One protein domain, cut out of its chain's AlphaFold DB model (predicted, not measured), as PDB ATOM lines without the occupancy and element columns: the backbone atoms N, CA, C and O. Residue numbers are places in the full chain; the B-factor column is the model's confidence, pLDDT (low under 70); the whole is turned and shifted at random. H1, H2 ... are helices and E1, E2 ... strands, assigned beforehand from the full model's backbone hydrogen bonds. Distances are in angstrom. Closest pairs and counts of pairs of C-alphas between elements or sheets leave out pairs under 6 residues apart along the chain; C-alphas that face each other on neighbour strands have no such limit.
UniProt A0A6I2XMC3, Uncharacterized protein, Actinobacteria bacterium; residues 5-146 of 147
ATOM      1  N   ASP A   5     167.171 227.266 205.960       72.94
ATOM      2  CA  ASP A   5     167.043 226.345 207.087       72.94
ATOM      3  C   ASP A   5     165.802 225.458 206.917       72.94
ATOM      4  O   ASP A   5     164.815 225.857 206.291       72.94
ATOM      5  N   VAL A   6     165.864 224.239 207.451       72.81
ATOM      6  CA  VAL A   6     164.768 223.267 207.400       72.81
ATOM      7  C   VAL A   6     164.322 222.959 208.823       72.81
ATOM      8  O   VAL A   6     164.980 222.212 209.549       72.81
ATOM      9  N   ILE A   7     163.178 223.510 209.224       67.56
ATOM     10  CA  ILE A   7     162.657 223.318 210.577       67.56
ATOM     11  C   ILE A   7     161.922 221.987 210.654       67.56
ATOM     12  O   ILE A   7     160.949 221.754 209.939       67.56
ATOM     13  N   THR A   8     162.357 221.131 211.577       54.09
ATOM     14  CA  THR A   8     161.702 219.860 211.898       54.09
ATOM     15  C   THR A   8     161.066 219.948 213.285       54.09
ATOM     16  O   THR A   8     161.747 220.007 214.305       54.09
ATOM     17  N   GLY A   9     159.734 219.989 213.336       48.09
ATOM     18  CA  GLY A   9     158.968 219.797 214.570       48.09
ATOM     19  C   GLY A   9     158.555 218.331 214.708       48.09
ATOM     20  O   GLY A   9     158.262 217.683 213.704       48.09
ATOM     21  N   SER A  10     158.508 217.787 215.927       40.72
ATOM     22  CA  SER A  10     158.065 216.406 216.165       40.72
ATOM     23  C   SER A  10     156.644 216.190 215.620       40.72
ATOM     24  O   SER A  10     155.678 216.663 216.215       40.72
ATOM     25  N   GLY A  11     156.524 215.492 214.486       48.09
ATOM     26  CA  GLY A  11     155.248 215.162 213.837       48.09
ATOM     27  C   GLY A  11     154.731 216.166 212.797       48.09
ATOM     28  O   GLY A  11     153.649 215.942 212.261       48.09
ATOM     29  N   LEU A  12     155.472 217.236 212.484       60.09
ATOM     30  CA  LEU A  12     155.112 218.200 211.434       60.09
ATOM     31  C   LEU A  12     155.991 218.021 210.190       60.09
ATOM     32  O   LEU A  12     157.148 217.606 210.290       60.09
ATOM     33  N   LEU A  13     155.438 218.341 209.016       67.50
ATOM     34  CA  LEU A  13     156.207 218.364 207.771       67.50
ATOM     35  C   LEU A  13     157.331 219.408 207.872       67.50
ATOM     36  O   LEU A  13     157.086 220.505 208.381       67.50
ATOM     37  N   PRO A  14     158.546 219.091 207.390       78.25
ATOM     38  CA  PRO A  14     159.656 220.027 207.421       78.25
ATOM     39  C   PRO A  14     159.340 221.267 206.581       78.25
ATOM     40  O   PRO A  14     159.029 221.153 205.391       78.25
ATOM     41  N   LEU A  15     159.439 222.439 207.204       87.25
ATOM     42  CA  LEU A  15     159.291 223.732 206.536       87.25
ATOM     43  C   LEU A  15     160.655 224.259 206.106       87.25
ATOM     44  O   LEU A  15     161.646 224.074 206.807       87.25
ATOM     45  N   VAL A  16     160.680 224.934 204.964       89.69
ATOM     46  CA  VAL A  16     161.836 225.637 204.419       89.69
ATOM     47  C   VAL A  16     161.693 227.116 204.756       89.69
ATOM     48  O   VAL A  16     160.742 227.770 204.320       89.69
ATOM     49  N   GLU A  17     162.651 227.644 205.510       91.38
ATOM     50  CA  GLU A  17     162.750 229.070 205.818       91.38
ATOM     51  C   GLU A  17     164.009 229.673 205.188       91.38
ATOM     52  O   GLU A  17     165.042 229.013 205.061       91.38
ATOM     53  N   VAL A  18     163.925 230.949 204.815       93.81
ATOM     54  CA  VAL A  18     165.057 231.748 204.337       93.81
ATOM     55  C   VAL A  18     165.303 232.899 205.298       93.81
ATOM     56  O   VAL A  18     164.395 233.678 205.591       93.81
ATOM     57  N   GLY A  19     166.539 233.016 205.774       93.50
ATOM     58  CA  GLY A  19     166.974 234.114 206.624       93.50
ATOM     59  C   GLY A  19     167.424 235.333 205.826       93.50
ATOM     60  O   GLY A  19     168.281 235.230 204.944       93.50
ATOM     61  N   LEU A  20     166.899 236.504 206.186       95.19
ATOM     62  CA  LEU A  20     167.325 237.800 205.661       95.19
ATOM     63  C   LEU A  20     167.728 238.721 206.815       95.19
ATOM     64  O   LEU A  20     166.907 239.071 207.661       95.19
ATOM     65  N   ARG A  21     169.000 239.118 206.845       94.62
ATOM     66  CA  ARG A  21     169.547 240.128 207.757       94.62
ATOM     67  C   ARG A  21     169.391 241.503 207.132       94.62
ATOM     68  O   ARG A  21     169.669 241.665 205.951       94.62
ATOM     69  N   ILE A  22     169.035 242.485 207.946       94.94
ATOM     70  CA  ILE A  22     169.012 243.904 207.600       94.94
ATOM     71  C   ILE A  22     169.754 244.636 208.724       94.94
ATOM     72  O   ILE A  22     169.530 244.348 209.905       94.94
ATOM     73  N   ALA A  23     170.670 245.537 208.376       94.00
ATOM     74  CA  ALA A  23     171.609 246.144 209.319       94.00
ATOM     75  C   ALA A  23     171.616 247.686 209.247       94.00
ATOM     76  O   ALA A  23     172.679 248.279 208.999       94.00
ATOM     77  N   PRO A  24     170.472 248.372 209.458       92.94
ATOM     78  CA  PRO A  24     170.428 249.828 209.460       92.94
ATOM     79  C   PRO A  24     171.306 250.418 210.570       92.94
ATOM     80  O   PRO A  24     171.511 249.827 211.633       92.94
ATOM     81  N   THR A  25     171.789 251.640 210.356       91.50
ATOM     82  CA  THR A  25     172.343 252.441 211.455       91.50
ATOM     83  C   THR A  25     171.237 252.772 212.458       91.50
ATOM     84  O   THR A  25     170.065 252.840 212.090       91.50
ATOM     85  N   ALA A  26     171.591 253.036 213.718       85.81
ATOM     86  CA  ALA A  26     170.609 253.419 214.739       85.81
ATOM     87  C   ALA A  26     169.712 254.602 214.307       85.81
ATOM     88  O   ALA A  26     168.516 254.594 214.580       85.81
ATOM     89  N   ALA A  27     170.270 255.573 213.572       87.56
ATOM     90  CA  ALA A  27     169.538 256.725 213.042       87.56
ATOM     91  C   ALA A  27     168.562 256.373 211.902       87.56
ATOM     92  O   ALA A  27     167.574 257.070 211.705       87.56
ATOM     93  N   ALA A  28     168.833 255.303 211.152       89.38
ATOM     94  CA  ALA A  28     168.010 254.854 210.030       89.38
ATOM     95  C   ALA A  28     167.061 253.697 210.398       89.38
ATOM     96  O   ALA A  28     166.275 253.248 209.564       89.38
ATOM     97  N   ALA A  29     167.136 253.203 211.635       87.06
ATOM     98  CA  ALA A  29     166.466 251.984 212.066       87.06
ATOM     99  C   ALA A  29     164.931 252.096 212.013       87.06
ATOM    100  O   ALA A  29     164.260 251.155 211.599       87.06
ATOM    101  N   GLU A  30     164.374 253.260 212.355       86.56
ATOM    102  CA  GLU A  30     162.931 253.522 212.252       86.56
ATOM    103  C   GLU A  30     162.440 253.521 210.794       86.56
ATOM    104  O   GLU A  30     161.407 252.922 210.483       86.56
ATOM    105  N   GLY A  31     163.210 254.125 209.883       88.56
ATOM    106  CA  GLY A  31     162.909 254.109 208.450       88.56
ATOM    107  C   GLY A  31     162.941 252.691 207.880       88.56
ATOM    108  O   GLY A  31     162.016 252.288 207.178       88.56
ATOM    109  N   ALA A  32     163.951 251.902 208.258       90.19
ATOM    110  CA  ALA A  32     164.041 250.496 207.875       90.19
ATOM    111  C   ALA A  32     162.856 249.678 208.412       90.19
ATOM    112  O   ALA A  32     162.248 248.924 207.660       90.19
ATOM    113  N   ALA A  33     162.477 249.860 209.682       87.88
ATOM    114  CA  ALA A  33     161.319 249.182 210.264       87.88
ATOM    115  C   ALA A  33     160.013 249.533 209.534       87.88
ATOM    116  O   ALA A  33     159.208 248.645 209.266       87.88
ATOM    117  N   THR A  34     159.833 250.803 209.161       88.38
ATOM    118  CA  THR A  34     158.667 251.265 208.392       88.38
ATOM    119  C   THR A  34     158.595 250.597 207.020       88.38
ATOM    120  O   THR A  34     157.538 250.103 206.625       88.38
ATOM    121  N   GLU A  35     159.714 250.535 206.296       90.62
ATOM    122  CA  GLU A  35     159.753 249.885 204.983       90.62
ATOM    123  C   GLU A  35     159.578 248.362 205.076       90.62
ATOM    124  O   GLU A  35     158.880 247.793 204.236       90.62
ATOM    125  N   ILE A  36     160.107 247.708 206.120       90.25
ATOM    126  CA  ILE A  36     159.819 246.291 206.401       90.25
ATOM    127  C   ILE A  36     158.311 246.097 206.582       90.25
ATOM    128  O   ILE A  36     157.723 245.286 205.870       90.25
ATOM    129  N   SER A  37     157.670 246.857 207.477       87.25
ATOM    130  CA  SER A  37     156.222 246.764 207.714       87.25
ATOM    131  C   SER A  37     155.423 246.943 206.424       87.25
ATOM    132  O   SER A  37     154.552 246.130 206.125       87.25
ATOM    133  N   ARG A  38     155.785 247.933 205.603       88.06
ATOM    134  CA  ARG A  38     155.132 248.179 204.316       88.06
ATOM    135  C   ARG A  38     155.289 247.013 203.335       88.06
ATOM    136  O   ARG A  38     154.345 246.716 202.609       88.06
ATOM    137  N   CYS A  39     156.446 246.350 203.297       89.25
ATOM    138  CA  CYS A  39     156.634 245.157 202.464       89.25
ATOM    139  C   CYS A  39     155.760 243.989 202.949       89.25
ATOM    140  O   CYS A  39     155.156 243.298 202.132       89.25
ATOM    141  N   LEU A  40     155.653 243.791 204.268       88.00
ATOM    142  CA  LEU A  40     154.833 242.724 204.850       88.00
ATOM    143  C   LEU A  40     153.334 242.942 204.598       88.00
ATOM    144  O   LEU A  40     152.632 242.004 204.230       88.00
ATOM    145  N   GLU A  41     152.852 244.181 204.707       87.19
ATOM    146  CA  GLU A  41     151.459 244.543 204.397       87.19
ATOM    147  C   GLU A  41     151.085 244.262 202.931       87.19
ATOM    148  O   GLU A  41     149.937 243.936 202.628       87.19
ATOM    149  N   GLN A  42     152.050 244.359 202.013       85.00
ATOM    150  CA  GLN A  42     151.851 244.097 200.584       85.00
ATOM    151  C   GLN A  42     151.882 242.603 200.227       85.00
ATOM    152  O   GLN A  42     151.472 242.237 199.124       85.00
ATOM    153  N   ALA A  43     152.320 241.737 201.146       83.12
ATOM    154  CA  ALA A  43     152.455 240.298 200.936       83.12
ATOM    155  C   ALA A  43     151.787 239.478 202.063       83.12
ATOM    156  O   ALA A  43     152.450 238.666 202.710       83.12
ATOM    157  N   PRO A  44     150.463 239.614 202.282       79.25
ATOM    158  CA  PRO A  44     149.765 238.975 203.405       79.25
ATOM    159  C   PRO A  44     149.737 237.438 203.335       79.25
ATOM    160  O   PRO A  44     149.404 236.774 204.312       79.25
ATOM    161  N   SER A  45     150.049 236.858 202.174       80.50
ATOM    162  CA  SER A  45     150.133 235.410 201.967       80.50
ATOM    163  C   SER A  45     151.491 234.812 202.345       80.50
ATOM    164  O   SER A  45     151.598 233.589 202.444       80.50
ATOM    165  N   ALA A  46     152.523 235.638 202.539       82.12
ATOM    166  CA  ALA A  46     153.849 235.183 202.928       82.12
ATOM    167  C   ALA A  46     153.949 235.115 204.455       82.12
ATOM    168  O   ALA A  46     153.757 236.106 205.158       82.12
ATOM    169  N   ALA A  47     154.285 233.938 204.978       86.56
ATOM    170  CA  ALA A  47     154.547 233.782 206.399       86.56
ATOM    171  C   ALA A  47     155.957 234.301 206.718       86.56
ATOM    172  O   ALA A  47     156.953 233.743 206.255       86.56
ATOM    173  N   VAL A  48     156.029 235.373 207.506       89.12
ATOM    174  CA  VAL A  48     157.283 235.989 207.955       89.12
ATOM    175  C   VAL A  48     157.261 236.145 209.465       89.12
ATOM    176  O   VAL A  48     156.244 236.526 210.040       89.12
ATOM    177  N   ARG A  49     158.404 235.883 210.093       87.88
ATOM    178  CA  ARG A  49     158.638 236.142 211.516       87.88
ATOM    179  C   ARG A  49     159.969 236.851 211.722       87.88
ATOM    180  O   ARG A  49     160.905 236.700 210.931       87.88
ATOM    181  N   ILE A  50     160.086 237.589 212.811       88.06
ATOM    182  CA  ILE A  50     161.341 238.175 213.263       88.06
ATOM    183  C   ILE A  50     162.121 237.062 213.970       88.06
ATOM    184  O   ILE A  50     161.747 236.584 215.036       88.06
ATOM    185  N   ALA A  51     163.214 236.612 213.362       87.12
ATOM    186  CA  ALA A  51     164.036 235.536 213.903       87.12
ATOM    187  C   ALA A  51     165.037 236.018 214.956       87.12
ATOM    188  O   ALA A  51     165.384 235.257 215.856       87.12
ATOM    189  N   ALA A  52     165.506 237.260 214.842       87.12
ATOM    190  CA  ALA A  52     166.361 237.898 215.835       87.12
ATOM    191  C   ALA A  52     166.338 239.415 215.696       87.12
ATOM    192  O   ALA A  52     166.241 239.943 214.586       87.12
ATOM    193  N   VAL A  53     166.508 240.103 216.824       87.94
ATOM    194  CA  VAL A  53     166.846 241.527 216.839       87.94
ATOM    195  C   VAL A  53     167.975 241.753 217.831       87.94
ATOM    196  O   VAL A  53     167.890 241.314 218.976       87.94
ATOM    197  N   GLY A  54     169.020 242.439 217.387       86.31
ATOM    198  CA  GLY A  54     170.203 242.718 218.190       86.31
ATOM    199  C   GLY A  54     170.875 244.020 217.778       86.31
ATOM    200  O   GLY A  54     170.378 244.769 216.932       86.31
ATOM    201  N   ARG A  55     172.030 244.301 218.378       85.50
ATOM    202  CA  ARG A  55     172.838 245.481 218.068       85.50
ATOM    203  C   ARG A  55     174.293 245.086 217.885       85.50
ATOM    204  O   ARG A  55     174.855 244.368 218.704       85.50
ATOM    205  N   GLU A  56     174.904 245.609 216.834       87.31
ATOM    206  CA  GLU A  56     176.307 245.392 216.506       87.31
ATOM    207  C   GLU A  56     176.972 246.758 216.292       87.31
ATOM    208  O   GLU A  56     176.816 247.409 215.257       87.31
ATOM    209  N   GLY A  57     177.652 247.250 217.331       86.25
ATOM    210  CA  GLY A  57     178.217 248.600 217.344       86.25
ATOM    211  C   GLY A  57     177.146 249.684 217.154       86.25
ATOM    212  O   GLY A  57     176.276 249.881 218.006       86.25
ATOM    213  N   SER A  58     177.223 250.409 216.034       87.31
ATOM    214  CA  SER A  58     176.288 251.485 215.663       87.31
ATOM    215  C   SER A  58     175.090 251.019 214.827       87.31
ATOM    216  O   SER A  58     174.250 251.845 214.450       87.31
ATOM    217  N   ARG A  59     175.005 249.719 214.520       89.69
ATOM    218  CA  ARG A  59     173.947 249.137 213.692       89.69
ATOM    219  C   ARG A  59     172.966 248.337 214.530       89.69
ATOM    220  O   ARG A  59     173.361 247.615 215.445       89.69
ATOM    221  N   VAL A  60     171.692 248.448 214.185       89.88
ATOM    222  CA  VAL A  60     170.648 247.548 214.675       89.88
ATOM    223  C   VAL A  60     170.557 246.406 213.678       89.88
ATOM    224  O   VAL A  60     170.460 246.652 212.481       89.88
ATOM    225  N   ILE A  61     170.628 245.169 214.152       92.12
ATOM    226  CA  ILE A  61     170.552 243.981 213.307       92.12
ATOM    227  C   ILE A  61     169.163 243.384 213.462       92.12
ATOM    228  O   ILE A  61     168.782 242.975 214.557       92.12
ATOM    229  N   VAL A  62     168.421 243.315 212.365       90.81
ATOM    230  CA  VAL A  62     167.124 242.641 212.290       90.81
ATOM    231  C   VAL A  62     167.293 241.429 211.390       90.81
ATOM    232  O   VAL A  62     167.777 241.556 210.269       90.81
ATOM    233  N   THR A  63     166.918 240.250 211.872       92.75
ATOM    234  CA  THR A  63     166.879 239.033 211.057       92.75
ATOM    235  C   THR A  63     165.436 238.600 210.891       92.75
ATOM    236  O   THR A  63     164.749 238.345 211.879       92.75
ATOM    237  N   LEU A  64     164.992 238.499 209.646       92.19
ATOM    238  CA  LEU A  64     163.691 237.971 209.263       92.19
ATOM    239  C   LEU A  64     163.850 236.512 208.836       92.19
ATOM    240  O   LEU A  64     164.826 236.169 208.168       92.19
ATOM    241  N   ALA A  65     162.890 235.670 209.201       91.75
ATOM    242  CA  ALA A  65     162.707 234.350 208.612       91.75
ATOM    243  C   ALA A  65     161.462 234.385 207.730       91.75
ATOM    244  O   ALA A  65     160.367 234.683 208.213       91.75
ATOM    245  N   VAL A  66     161.643 234.095 206.444       92.88
ATOM    246  CA  VAL A  66     160.561 233.999 205.463       92.88
ATOM    247  C   VAL A  66     160.316 232.530 205.152       92.88
ATOM    248  O   VAL A  66     161.208 231.835 204.661       92.88
ATOM    249  N   THR A  67     159.107 232.054 205.425       92.56
ATOM    250  CA  THR A  67     158.714 230.663 205.195       92.56
ATOM    251  C   THR A  67     158.279 230.478 203.747       92.56
ATOM    252  O   THR A  67     157.298 231.069 203.300       92.56
ATOM    253  N   LEU A  68     158.985 229.612 203.019       90.56
ATOM    254  CA  LEU A  68     158.645 229.244 201.640       90.56
ATOM    255  C   LEU A  68     157.581 228.133 201.566       90.56
ATOM    256  O   LEU A  68     157.005 227.903 200.506       90.56
ATOM    257  N   GLY A  69     157.340 227.437 202.678       89.19
ATOM    258  CA  GLY A  69     156.486 226.251 202.758       89.19
ATOM    259  C   GLY A  69     157.308 224.974 202.900       89.19
ATOM    260  O   GLY A  69     158.458 224.999 203.332       89.19
ATOM    261  N   THR A  70     156.725 223.834 202.564       90.06
ATOM    262  CA  THR A  70     157.409 222.537 202.569       90.06
ATOM    263  C   THR A  70     158.362 222.393 201.382       90.06
ATOM    264  O   THR A  70     158.228 223.059 200.354       90.06
ATOM    265  N   ALA A  71     159.316 221.463 201.474       89.31
ATOM    266  CA  ALA A  71     160.249 221.200 200.375       89.31
ATOM    267  C   ALA A  71     159.541 220.815 199.060       89.31
ATOM    268  O   ALA A  71     160.034 221.145 197.982       89.31
ATOM    269  N   ASP A  72     158.397 220.135 199.130       89.69
ATOM    270  CA  ASP A  72     157.651 219.733 197.936       89.69
ATOM    271  C   ASP A  72     156.870 220.899 197.326       89.69
ATOM    272  O   ASP A  72     156.852 221.034 196.104       89.69
ATOM    273  N   GLU A  73     156.327 221.806 198.143       90.38
ATOM    274  CA  GLU A  73     155.730 223.059 197.660       90.38
ATOM    275  C   GLU A  73     156.761 223.953 196.967       90.38
ATOM    276  O   GLU A  73     156.467 224.536 195.919       90.38
ATOM    277  N   VAL A  74     157.985 224.014 197.502       89.62
ATOM    278  CA  VAL A  74     159.097 224.750 196.884       89.62
ATOM    279  C   VAL A  74     159.479 224.131 195.539       89.62
ATOM    280  O   VAL A  74     159.548 224.845 194.538       89.62
ATOM    281  N   LYS A  75     159.665 222.805 195.471       90.19
ATOM    282  CA  LYS A  75     159.969 222.103 194.206       90.19
ATOM    283  C   LYS A  75     158.857 222.264 193.170       90.19
ATOM    284  O   LYS A  75     159.144 222.397 191.984       90.19
ATOM    285  N   ALA A  76     157.602 222.240 193.616       93.00
ATOM    286  CA  ALA A  76     156.432 222.400 192.761       93.00
ATOM    287  C   ALA A  76     156.154 223.862 192.376       93.00
ATOM    288  O   ALA A  76     155.229 224.116 191.606       93.00
ATOM    289  N   CYS A  77     156.930 224.823 192.894       90.12
ATOM    290  CA  CYS A  77     156.715 226.253 192.678       90.12
ATOM    291  C   CYS A  77     155.276 226.682 193.044       90.12
ATOM    292  O   CYS A  77     154.597 227.429 192.324       90.12
ATOM    293  N   ALA A  78     154.786 226.163 194.174       92.44
ATOM    294  CA  ALA A  78     153.446 226.446 194.668       92.44
ATOM    295  C   ALA A  78     153.247 227.955 194.898       92.44
ATOM    296  O   ALA A  78     154.199 228.711 195.099       92.44
ATOM    297  N   ALA A  79     151.992 228.413 194.869       90.62
ATOM    298  CA  ALA A  79     151.675 229.833 195.035       90.62
ATOM    299  C   ALA A  79     152.271 230.464 196.318       90.62
ATOM    300  O   ALA A  79     152.816 231.562 196.200       90.62
ATOM    301  N   PRO A  80     152.271 229.797 197.494       87.25
ATOM    302  CA  PRO A  80     152.906 230.340 198.698       87.25
ATOM    303  C   PRO A  80     154.423 230.521 198.555       87.25
ATOM    304  O   PRO A  80     154.950 231.572 198.906       87.25
ATOM    305  N   ALA A  81     155.118 229.543 197.962       90.81
ATOM    306  CA  ALA A  81     156.560 229.616 197.730       90.81
ATOM    307  C   ALA A  81     156.922 230.767 196.780       90.81
ATOM    308  O   ALA A  81     157.887 231.491 197.019       90.81
ATOM    309  N   ARG A  82     156.121 230.983 195.726       92.75
ATOM    310  CA  ARG A  82     156.298 232.117 194.804       92.75
ATOM    311  C   ARG A  82     156.081 233.460 195.491       92.75
ATOM    312  O   ARG A  82     156.936 234.325 195.370       92.75
ATOM    313  N   ALA A  83     154.996 233.607 196.250       91.38
ATOM    314  CA  ALA A  83     154.715 234.840 196.986       91.38
ATOM    315  C   ALA A  83     155.827 235.170 197.997       91.38
ATOM    316  O   ALA A  83     156.251 236.317 198.112       91.38
ATOM    317  N   ALA A  84     156.349 234.157 198.690       92.25
ATOM    318  CA  ALA A  84     157.458 234.323 199.620       92.25
ATOM    319  C   ALA A  84     158.766 234.740 198.915       92.25
ATOM    320  O   ALA A  84     159.493 235.596 199.418       92.25
ATOM    321  N   LEU A  85     159.051 234.196 197.725       93.12
ATOM    322  CA  LEU A  85     160.193 234.615 196.901       93.12
ATOM    323  C   LEU A  85     160.032 236.040 196.350       93.12
ATOM    324  O   LEU A  85     160.994 236.808 196.365       93.12
ATOM    325  N   GLU A  86     158.834 236.410 195.898       94.06
ATOM    326  CA  GLU A  86     158.518 237.775 195.460       94.06
ATOM    327  C   GLU A  86     158.700 238.778 196.605       94.06
ATOM    328  O   GLU A  86     159.289 239.841 196.402       94.06
ATOM    329  N   LEU A  87     158.277 238.424 197.823       94.12
ATOM    330  CA  LEU A  87     158.514 239.242 199.008       94.12
ATOM    331  C   LEU A  87     160.010 239.381 199.319       94.12
ATOM    332  O   LEU A  87     160.469 240.486 199.597       94.12
ATOM    333  N   LEU A  88     160.789 238.298 199.250       95.12
ATOM    334  CA  LEU A  88     162.241 238.364 199.453       95.12
ATOM    335  C   LEU A  88     162.913 239.302 198.445       95.12
ATOM    336  O   LEU A  88     163.759 240.103 198.839       95.12
ATOM    337  N   ALA A  89     162.514 239.244 197.172       94.75
ATOM    338  CA  ALA A  89     163.026 240.151 196.148       94.75
ATOM    339  C   ALA A  89     162.686 241.617 196.470       94.75
ATOM    340  O   ALA A  89     163.574 242.468 196.450       94.75
ATOM    341  N   GLN A  90     161.435 241.895 196.850       94.56
ATOM    342  CA  GLN A  90     161.000 243.241 197.239       94.56
ATOM    343  C   GLN A  90     161.736 243.760 198.479       94.56
ATOM    344  O   GLN A  90     162.119 244.927 198.515       94.56
ATOM    345  N   LEU A  91     161.955 242.910 199.486       94.19
ATOM    346  CA  LEU A  91     162.707 243.276 200.687       94.19
ATOM    347  C   LEU A  91     164.153 243.636 200.338       94.19
ATOM    348  O   LEU A  91     164.649 244.648 200.819       94.19
ATOM    349  N   VAL A  92     164.821 242.849 199.489       95.56
ATOM    350  CA  VAL A  92     166.198 243.139 199.054       95.56
ATOM    351  C   VAL A  92     166.265 244.452 198.275       95.56
ATOM    352  O   VAL A  92     167.131 245.275 198.557       95.56
ATOM    353  N   GLU A  93     165.345 244.673 197.338       95.44
ATOM    354  CA  GLU A  93     165.323 245.883 196.507       95.44
ATOM    355  C   GLU A  93     165.033 247.141 197.336       95.44
ATOM    356  O   GLU A  93     165.734 248.146 197.244       95.44
ATOM    357  N   ARG A  94     164.016 247.096 198.198       94.56
ATOM    358  CA  ARG A  94     163.555 248.283 198.935       94.56
ATOM    359  C   ARG A  94     164.413 248.618 200.140       94.56
ATOM    360  O   ARG A  94     164.427 249.766 200.581       94.56
ATOM    361  N   LEU A  95     165.110 247.624 200.680       94.56
ATOM    362  CA  LEU A  95     165.974 247.788 201.841       94.56
ATOM    363  C   LEU A  95     167.454 247.811 201.461       94.56
ATOM    364  O   LEU A  95     168.276 247.730 202.366       94.56
ATOM    365  N   GLU A  96     167.808 247.963 200.177       95.12
ATOM    366  CA  GLU A  96     169.197 248.003 199.687       95.12
ATOM    367  C   GLU A  96     170.073 248.972 200.505       95.12
ATOM    368  O   GLU A  96     171.180 248.634 200.925       95.12
ATOM    369  N   ALA A  97     169.533 250.150 200.838       92.62
ATOM    370  CA  ALA A  97     170.215 251.166 201.645       92.62
ATOM    371  C   ALA A  97     170.520 250.733 203.097       92.62
ATOM    372  O   ALA A  97     171.295 251.393 203.793       92.62
ATOM    373  N   PHE A  98     169.915 249.640 203.567       93.06
ATOM    374  CA  PHE A  98     170.054 249.096 204.918       93.06
ATOM    375  C   PHE A  98     170.841 247.779 204.963       93.06
ATOM    376  O   PHE A  98     170.774 247.076 205.972       93.06
ATOM    377  N   ASP A  99     171.612 247.474 203.913       92.31
ATOM    378  CA  ASP A  99     172.509 246.310 203.831       92.31
ATOM    379  C   ASP A  99     171.771 244.963 204.018       92.31
ATOM    380  O   ASP A  99     171.990 244.257 205.011       92.31
ATOM    381  N   PRO A 100     170.838 244.614 203.107       94.44
ATOM    382  CA  PRO A 100     170.105 243.365 203.176       94.44
ATOM    383  C   PRO A 100     171.007 242.212 202.720       94.44
ATOM    384  O   PRO A 100     171.546 242.218 201.614       94.44
ATOM    385  N   ALA A 101     171.150 241.190 203.557       94.69
ATOM    386  CA  ALA A 101     172.002 240.044 203.269       94.69
ATOM    387  C   ALA A 101     171.346 238.734 203.703       94.69
ATOM    388  O   ALA A 101     170.847 238.602 204.821       94.69
ATOM    389  N   PHE A 102     171.392 237.727 202.835       94.62
ATOM    390  CA  PHE A 102     170.956 236.383 203.191       94.62
ATOM    391  C   PHE A 102     171.848 235.804 204.294       94.62
ATOM    392  O   PHE A 102     173.076 235.814 204.188       94.62
ATOM    393  N   THR A 103     171.230 235.289 205.355       92.06
ATOM    394  CA  THR A 103     171.937 234.782 206.537       92.06
ATOM    395  C   THR A 103     171.331 233.480 207.029       92.06
ATOM    396  O   THR A 103     170.147 233.220 206.836       92.06
ATOM    397  N   SER A 104     172.138 232.671 207.712       88.25
ATOM    398  CA  SER A 104     171.620 231.552 208.497       88.25
ATOM    399  C   SER A 104     170.723 232.072 209.616       88.25
ATOM    400  O   SER A 104     171.009 233.118 210.212       88.25
ATOM    401  N   LEU A 105     169.654 231.336 209.908       87.19
ATOM    402  CA  LEU A 105     168.773 231.678 211.010       87.19
ATOM    403  C   LEU A 105     169.475 231.423 212.351       87.19
ATOM    404  O   LEU A 105     170.166 230.414 212.516       87.19
ATOM    405  N   PRO A 106     169.342 232.344 213.314       81.62
ATOM    406  CA  PRO A 106     169.933 232.171 214.627       81.62
ATOM    407  C   PRO A 106     169.216 231.055 215.381       81.62
ATOM    408  O   PRO A 106     167.999 230.892 215.293       81.62
ATOM    409  N   HIS A 107     169.976 230.311 216.186       78.94
ATOM    410  CA  HIS A 107     169.404 229.285 217.048       78.94
ATOM    411  C   HIS A 107     168.371 229.917 217.994       78.94
ATOM    412  O   HIS A 107     168.636 230.963 218.599       78.94
ATOM    413  N   GLY A 108     167.214 229.271 218.175       73.00
ATOM    414  CA  GLY A 108     166.099 229.827 218.962       73.00
ATOM    415  C   GLY A 108     166.416 230.082 220.444       73.00
ATOM    416  O   GLY A 108     165.692 230.795 221.130       73.00
ATOM    417  N   SER A 109     167.523 229.534 220.948       77.19
ATOM    418  CA  SER A 109     168.037 229.775 222.302       77.19
ATOM    419  C   SER A 109     168.945 231.006 222.417       77.19
ATOM    420  O   SER A 109     169.369 231.335 223.525       77.19
ATOM    421  N   SER A 110     169.286 231.661 221.304       77.81
ATOM    422  CA  SER A 110     170.129 232.860 221.308       77.81
ATOM    423  C   SER A 110     169.412 234.045 221.968       77.81
ATOM    424  O   SER A 110     168.182 234.113 221.989       77.81
ATOM    425  N   VAL A 111     170.181 234.980 222.534       80.38
ATOM    426  CA  VAL A 111     169.623 236.168 223.205       80.38
ATOM    427  C   VAL A 111     168.784 236.990 222.226       80.38
ATOM    428  O   VAL A 111     167.643 237.319 222.537       80.38
ATOM    429  N   ASP A 112     169.298 237.220 221.020       79.38
ATOM    430  CA  ASP A 112     168.618 238.017 219.997       79.38
ATOM    431  C   ASP A 112     167.324 237.350 219.505       79.38
ATOM    432  O   ASP A 112     166.326 238.035 219.271       79.38
ATOM    433  N   ALA A 113     167.294 236.013 219.415       77.56
ATOM    434  CA  ALA A 113     166.073 235.267 219.100       77.56
ATOM    435  C   ALA A 113     165.033 235.352 220.225       77.56
ATOM    436  O   ALA A 113     163.833 235.434 219.967       77.56
ATOM    437  N   ARG A 114     165.472 235.385 221.489       79.94
ATOM    438  CA  ARG A 114     164.570 235.579 222.635       79.94
ATOM    439  C   ARG A 114     163.993 236.990 222.681       79.94
ATOM    440  O   ARG A 114     162.824 237.134 223.028       79.94
ATOM    441  N   ILE A 115     164.788 238.004 222.333       78.38
ATOM    442  CA  ILE A 115     164.314 239.387 222.189       78.38
ATOM    443  C   ILE A 115     163.249 239.440 221.091       78.38
ATOM    444  O   ILE A 115     162.156 239.945 221.334       78.38
ATOM    445  N   ALA A 116     163.523 238.847 219.926       79.06
ATOM    446  CA  ALA A 116     162.559 238.763 218.832       79.06
ATOM    447  C   ALA A 116     161.248 238.069 219.232       79.06
ATOM    448  O   ALA A 116     160.170 238.616 219.008       79.06
ATOM    449  N   ALA A 117     161.328 236.929 219.919       79.31
ATOM    450  CA  ALA A 117     160.147 236.212 220.394       79.31
ATOM    451  C   ALA A 117     159.298 237.026 221.391       79.31
ATOM    452  O   ALA A 117     158.089 236.818 221.475       79.31
ATOM    453  N   GLU A 118     159.899 237.940 222.159       77.56
ATOM    454  CA  GLU A 118     159.155 238.843 223.046       77.56
ATOM    455  C   GLU A 118     158.447 239.959 222.264       77.56
ATOM    456  O   GLU A 118     157.339 240.342 222.625       77.56
ATOM    457  N   ILE A 119     159.052 240.445 221.174       70.81
ATOM    458  CA  ILE A 119     158.459 241.460 220.285       70.81
ATOM    459  C   ILE A 119     157.203 240.912 219.595       70.81
ATOM    460  O   ILE A 119     156.227 241.639 219.418       70.81
ATOM    461  N   GLU A 120     157.217 239.627 219.240       68.75
ATOM    462  CA  GLU A 120     156.088 238.941 218.603       68.75
ATOM    463  C   GLU A 120     154.994 238.505 219.584       68.75
ATOM    464  O   GLU A 120     153.904 238.123 219.153       68.75
ATOM    465  N   ARG A 121     155.226 238.554 220.906       62.28
ATOM    466  CA  ARG A 121     154.174 238.201 221.865       62.28
ATOM    467  C   ARG A 121     153.073 239.261 221.828       62.28
ATOM    468  O   ARG A 121     153.326 240.406 222.208       62.28
ATOM    469  N   PRO A 122     151.822 238.899 221.484       51.44
ATOM    470  CA  PRO A 122     150.712 239.822 221.636       51.44
ATOM    471  C   PRO A 122     150.605 240.181 223.116       51.44
ATOM    472  O   PRO A 122     150.539 239.297 223.981       51.44
ATOM    473  N   ALA A 123     150.636 241.482 223.414       49.34
ATOM    474  CA  ALA A 123     150.480 241.988 224.766       49.34
ATOM    475  C   ALA A 123     149.190 241.401 225.349       49.34
ATOM    476  O   ALA A 123     148.085 241.776 224.962       49.34
ATOM    477  N   ARG A 124     149.310 240.444 226.273       43.19
ATOM    478  CA  ARG A 124     148.172 239.919 227.032       43.19
ATOM    479  C   ARG A 124     147.687 241.010 227.985       43.19
ATOM    480  O   ARG A 124     147.985 240.941 229.174       43.19
ATOM    481  N   ARG A 125     147.012 242.044 227.476       40.78
ATOM    482  CA  ARG A 125     146.253 243.050 228.234       40.78
ATOM    483  C   ARG A 125     145.449 243.931 227.274       40.78
ATOM    484  O   ARG A 125     146.015 244.809 226.642       40.78
ATOM    485  N   GLY A 126     144.132 243.728 227.285       36.28
ATOM    486  CA  GLY A 126     143.136 244.714 226.859       36.28
ATOM    487  C   GLY A 126     142.944 244.839 225.350       36.28
ATOM    488  O   GLY A 126     143.869 245.163 224.621       36.28
ATOM    489  N   ALA A 127     141.714 244.584 224.916       45.16
ATOM    490  CA  ALA A 127     141.214 244.828 223.574       45.16
ATOM    491  C   ALA A 127     141.514 246.257 223.084       45.16
ATOM    492  O   ALA A 127     141.254 247.210 223.812       45.16
ATOM    493  N   ASP A 128     142.049 246.383 221.870       39.06
ATOM    494  CA  ASP A 128     141.487 247.244 220.823       39.06
ATOM    495  C   ASP A 128     142.241 247.021 219.504       39.06
ATOM    496  O   ASP A 128     143.470 246.917 219.458       39.06
ATOM    497  N   GLU A 129     141.456 246.891 218.442       48.06
ATOM    498  CA  GLU A 129     141.853 246.635 217.058       48.06
ATOM    499  C   GLU A 129     142.736 247.783 216.495       48.06
ATOM    500  O   GLU A 129     142.682 248.905 216.989       48.06
ATOM    501  N   HIS A 130     143.536 247.507 215.443       40.72
ATOM    502  CA  HIS A 130     144.410 248.432 214.662       40.72
ATOM    503  C   HIS A 130     145.906 248.642 215.040       40.72
ATOM    504  O   HIS A 130     146.456 249.707 214.760       40.72
ATOM    505  N   ARG A 131     146.651 247.671 215.602       42.25
ATOM    506  CA  ARG A 131     148.064 247.926 216.017       42.25
ATOM    507  C   ARG A 131     149.156 246.907 215.648       42.25
ATOM    508  O   ARG A 131     150.137 246.798 216.378       42.25
ATOM    509  N   GLU A 132     149.083 246.233 214.503       45.16
ATOM    510  CA  GLU A 132     150.143 245.273 214.112       45.16
ATOM    511  C   GLU A 132     151.394 245.916 213.475       45.16
ATOM    512  O   GLU A 132     152.500 245.431 213.690       45.16
ATOM    513  N   GLY A 133     151.291 247.088 212.836       43.28
ATOM    514  CA  GLY A 133     152.470 247.829 212.341       43.28
ATOM    515  C   GLY A 133     153.316 248.506 213.436       43.28
ATOM    516  O   GLY A 133     154.395 249.031 213.173       43.28
ATOM    517  N   LEU A 134     152.840 248.511 214.687       46.25
ATOM    518  CA  LEU A 134     153.385 249.337 215.769       46.25
ATOM    519  C   LEU A 134     154.356 248.587 216.704       46.25
ATOM    520  O   LEU A 134     154.890 249.205 217.623       46.25
ATOM    521  N   THR A 135     154.580 247.281 216.529       65.19
ATOM    522  CA  THR A 135     155.420 246.456 217.427       65.19
ATOM    523  C   THR A 135     156.880 246.373 216.977       65.19
ATOM    524  O   THR A 135     157.765 246.619 217.797       65.19
ATOM    525  N   LEU A 136     157.153 246.136 215.683       63.69
ATOM    526  CA  LEU A 136     158.523 246.089 215.140       63.69
ATOM    527  C   LEU A 136     159.218 247.451 215.254       63.69
ATOM    528  O   LEU A 136     160.307 247.537 215.817       63.69
ATOM    529  N   ALA A 137     158.572 248.522 214.783       65.19
ATOM    530  CA  ALA A 137     159.129 249.872 214.856       65.19
ATOM    531  C   ALA A 137     159.445 250.275 216.305       65.19
ATOM    532  O   ALA A 137     160.540 250.751 216.584       65.19
ATOM    533  N   LYS A 138     158.548 249.992 217.260       65.19
ATOM    534  CA  LYS A 138     158.795 250.270 218.685       65.19
ATOM    535  C   LYS A 138     159.954 249.468 219.260       65.19
ATOM    536  O   LYS A 138     160.715 250.013 220.053       65.19
ATOM    537  N   ALA A 139     160.092 248.200 218.888       65.44
ATOM    538  CA  ALA A 139     161.187 247.371 219.370       65.44
ATOM    539  C   ALA A 139     162.540 247.804 218.793       65.44
ATOM    540  O   ALA A 139     163.532 247.886 219.516       65.44
ATOM    541  N   VAL A 140     162.559 248.155 217.508       66.44
ATOM    542  CA  VAL A 140     163.736 248.700 216.829       66.44
ATOM    543  C   VAL A 140     164.127 250.060 217.422       66.44
ATOM    544  O   VAL A 140     165.303 250.277 217.707       66.44
ATOM    545  N   ILE A 141     163.152 250.934 217.703       66.25
ATOM    546  CA  ILE A 141     163.362 252.211 218.405       66.25
ATOM    547  C   ILE A 141     163.874 251.986 219.837       66.25
ATOM    548  O   ILE A 141     164.787 252.671 220.290       66.25
ATOM    549  N   ALA A 142     163.326 251.013 220.569       64.69
ATOM    550  CA  ALA A 142     163.787 250.708 221.923       64.69
ATOM    551  C   ALA A 142     165.258 250.261 221.928       64.69
ATOM    552  O   ALA A 142     166.026 250.685 222.788       64.69
ATOM    553  N   LEU A 143     165.674 249.462 220.944       63.34
ATOM    554  CA  LEU A 143     167.060 249.005 220.805       63.34
ATOM    555  C   LEU A 143     168.013 250.089 220.276       63.34
ATOM    556  O   LEU A 143     169.208 250.058 220.591       63.34
ATOM    557  N   SER A 144     167.512 251.064 219.511       61.78
ATOM    558  CA  SER A 144     168.308 252.220 219.083       61.78
ATOM    559  C   SER A 144     168.483 253.271 220.190       61.78
ATOM    560  O   SER A 144     169.493 253.974 220.193       61.78
ATOM    561  N   ALA A 145     167.560 253.348 221.157       58.62
ATOM    562  CA  ALA A 145     167.579 254.334 222.243       58.62
ATOM    563  C   ALA A 145     168.510 253.989 223.425       58.62
ATOM    564  O   ALA A 145     168.938 254.893 224.147       58.62
ATOM    565  N   VAL A 146     168.848 252.712 223.639       55.97
ATOM    566  CA  VAL A 146     169.755 252.289 224.724       55.97
ATOM    567  C   VAL A 146     171.195 252.697 224.374       55.97
ATOM    568  O   VAL A 146     171.734 252.246 223.365       55.97
TER     569      VAL A 146
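Overview. This is residues 5 to 146 of the 147 residues of an uncharacterized protein of Actinobacteria bacterium (UniProt A0A6I2XMC3). A strongly twisted, curled sheet of four strands has H1, H3 and H5 over one face, making two layers, while H4 lies beside the edge strand E3 and the loop of residues 124 to 131 sticks out. The 142 printed residues hold five named helices and four named strands, mixed in class, in the order E1 E2 H1 E3 E4 H2 H3 H4 H5; the sheet runs E1, E2, E4, E3, antiparallel. The whole is compact, with a radius of gyration of the C-alphas of 15.2 A and spans of 44 by 37 by 30 A.

Along the chain. The sheet holds E4, residues 59 to 70, 33.2 A long; E3, residues 47 to 56, 26.7 A; E2, residues 15 to 22, 22.4 A; and E1, residues 5 to 7, from C-alpha 5 (167.043, 226.345, 207.087). H3 is residues 79 to 94, 22.3 A; H1 residues 29 to 42, 20.2 A; H4 residues 111 to 119; H2 residues 71 to 75; H5 residues 134 to 145, ending at C-alpha 145 (167.579, 254.334, 222.243).

Arrangement. Within hydrogen-bond range are N 18 and O 66 of E2 and E4, 2.9 A, N 61 and O 54 of the hairpin E3 and E4, 2.8 A, and N 5 and O 17 of the hairpin E1 and E2, 2.9 A. E2, H1 and E3 form a split strand-helix-strand unit, its strands running the same way with E4 between them, with a right-handed crossover. H3 has a height over the sheet of 9.3 A; its closest C-alphas with E4 are Ala 81 and Leu 68, 4.4 A. H1 touches H5 at a shallow tilt of 17 degrees, opposite ways, closest at the C-alphas of Ala 33 and Ala 137, 5.1 A. H1 touches H3 with residues 35 to 40 alone, closest at the C-alphas of Cys 39 and Leu 91, 6.6 A. H4 stands at the sheet's level; its closest C-alphas with E3 are Ala 113 and Ala 52, 4.2 A. H2 only grazes the sheet. Every O i to N i+4 pair is within hydrogen-bond range in H1, H2, H3 and H4, and 7 of 8 in H5.

Size, cuts and confidence. The C-alphas farthest apart, Ala 76 and Val 146, are 45.7 A apart. The printed part has no cut; the links H3 to H4 and H4 to H5 are long. Residues 7 to 13 and 120 to 146 have pLDDT under 70.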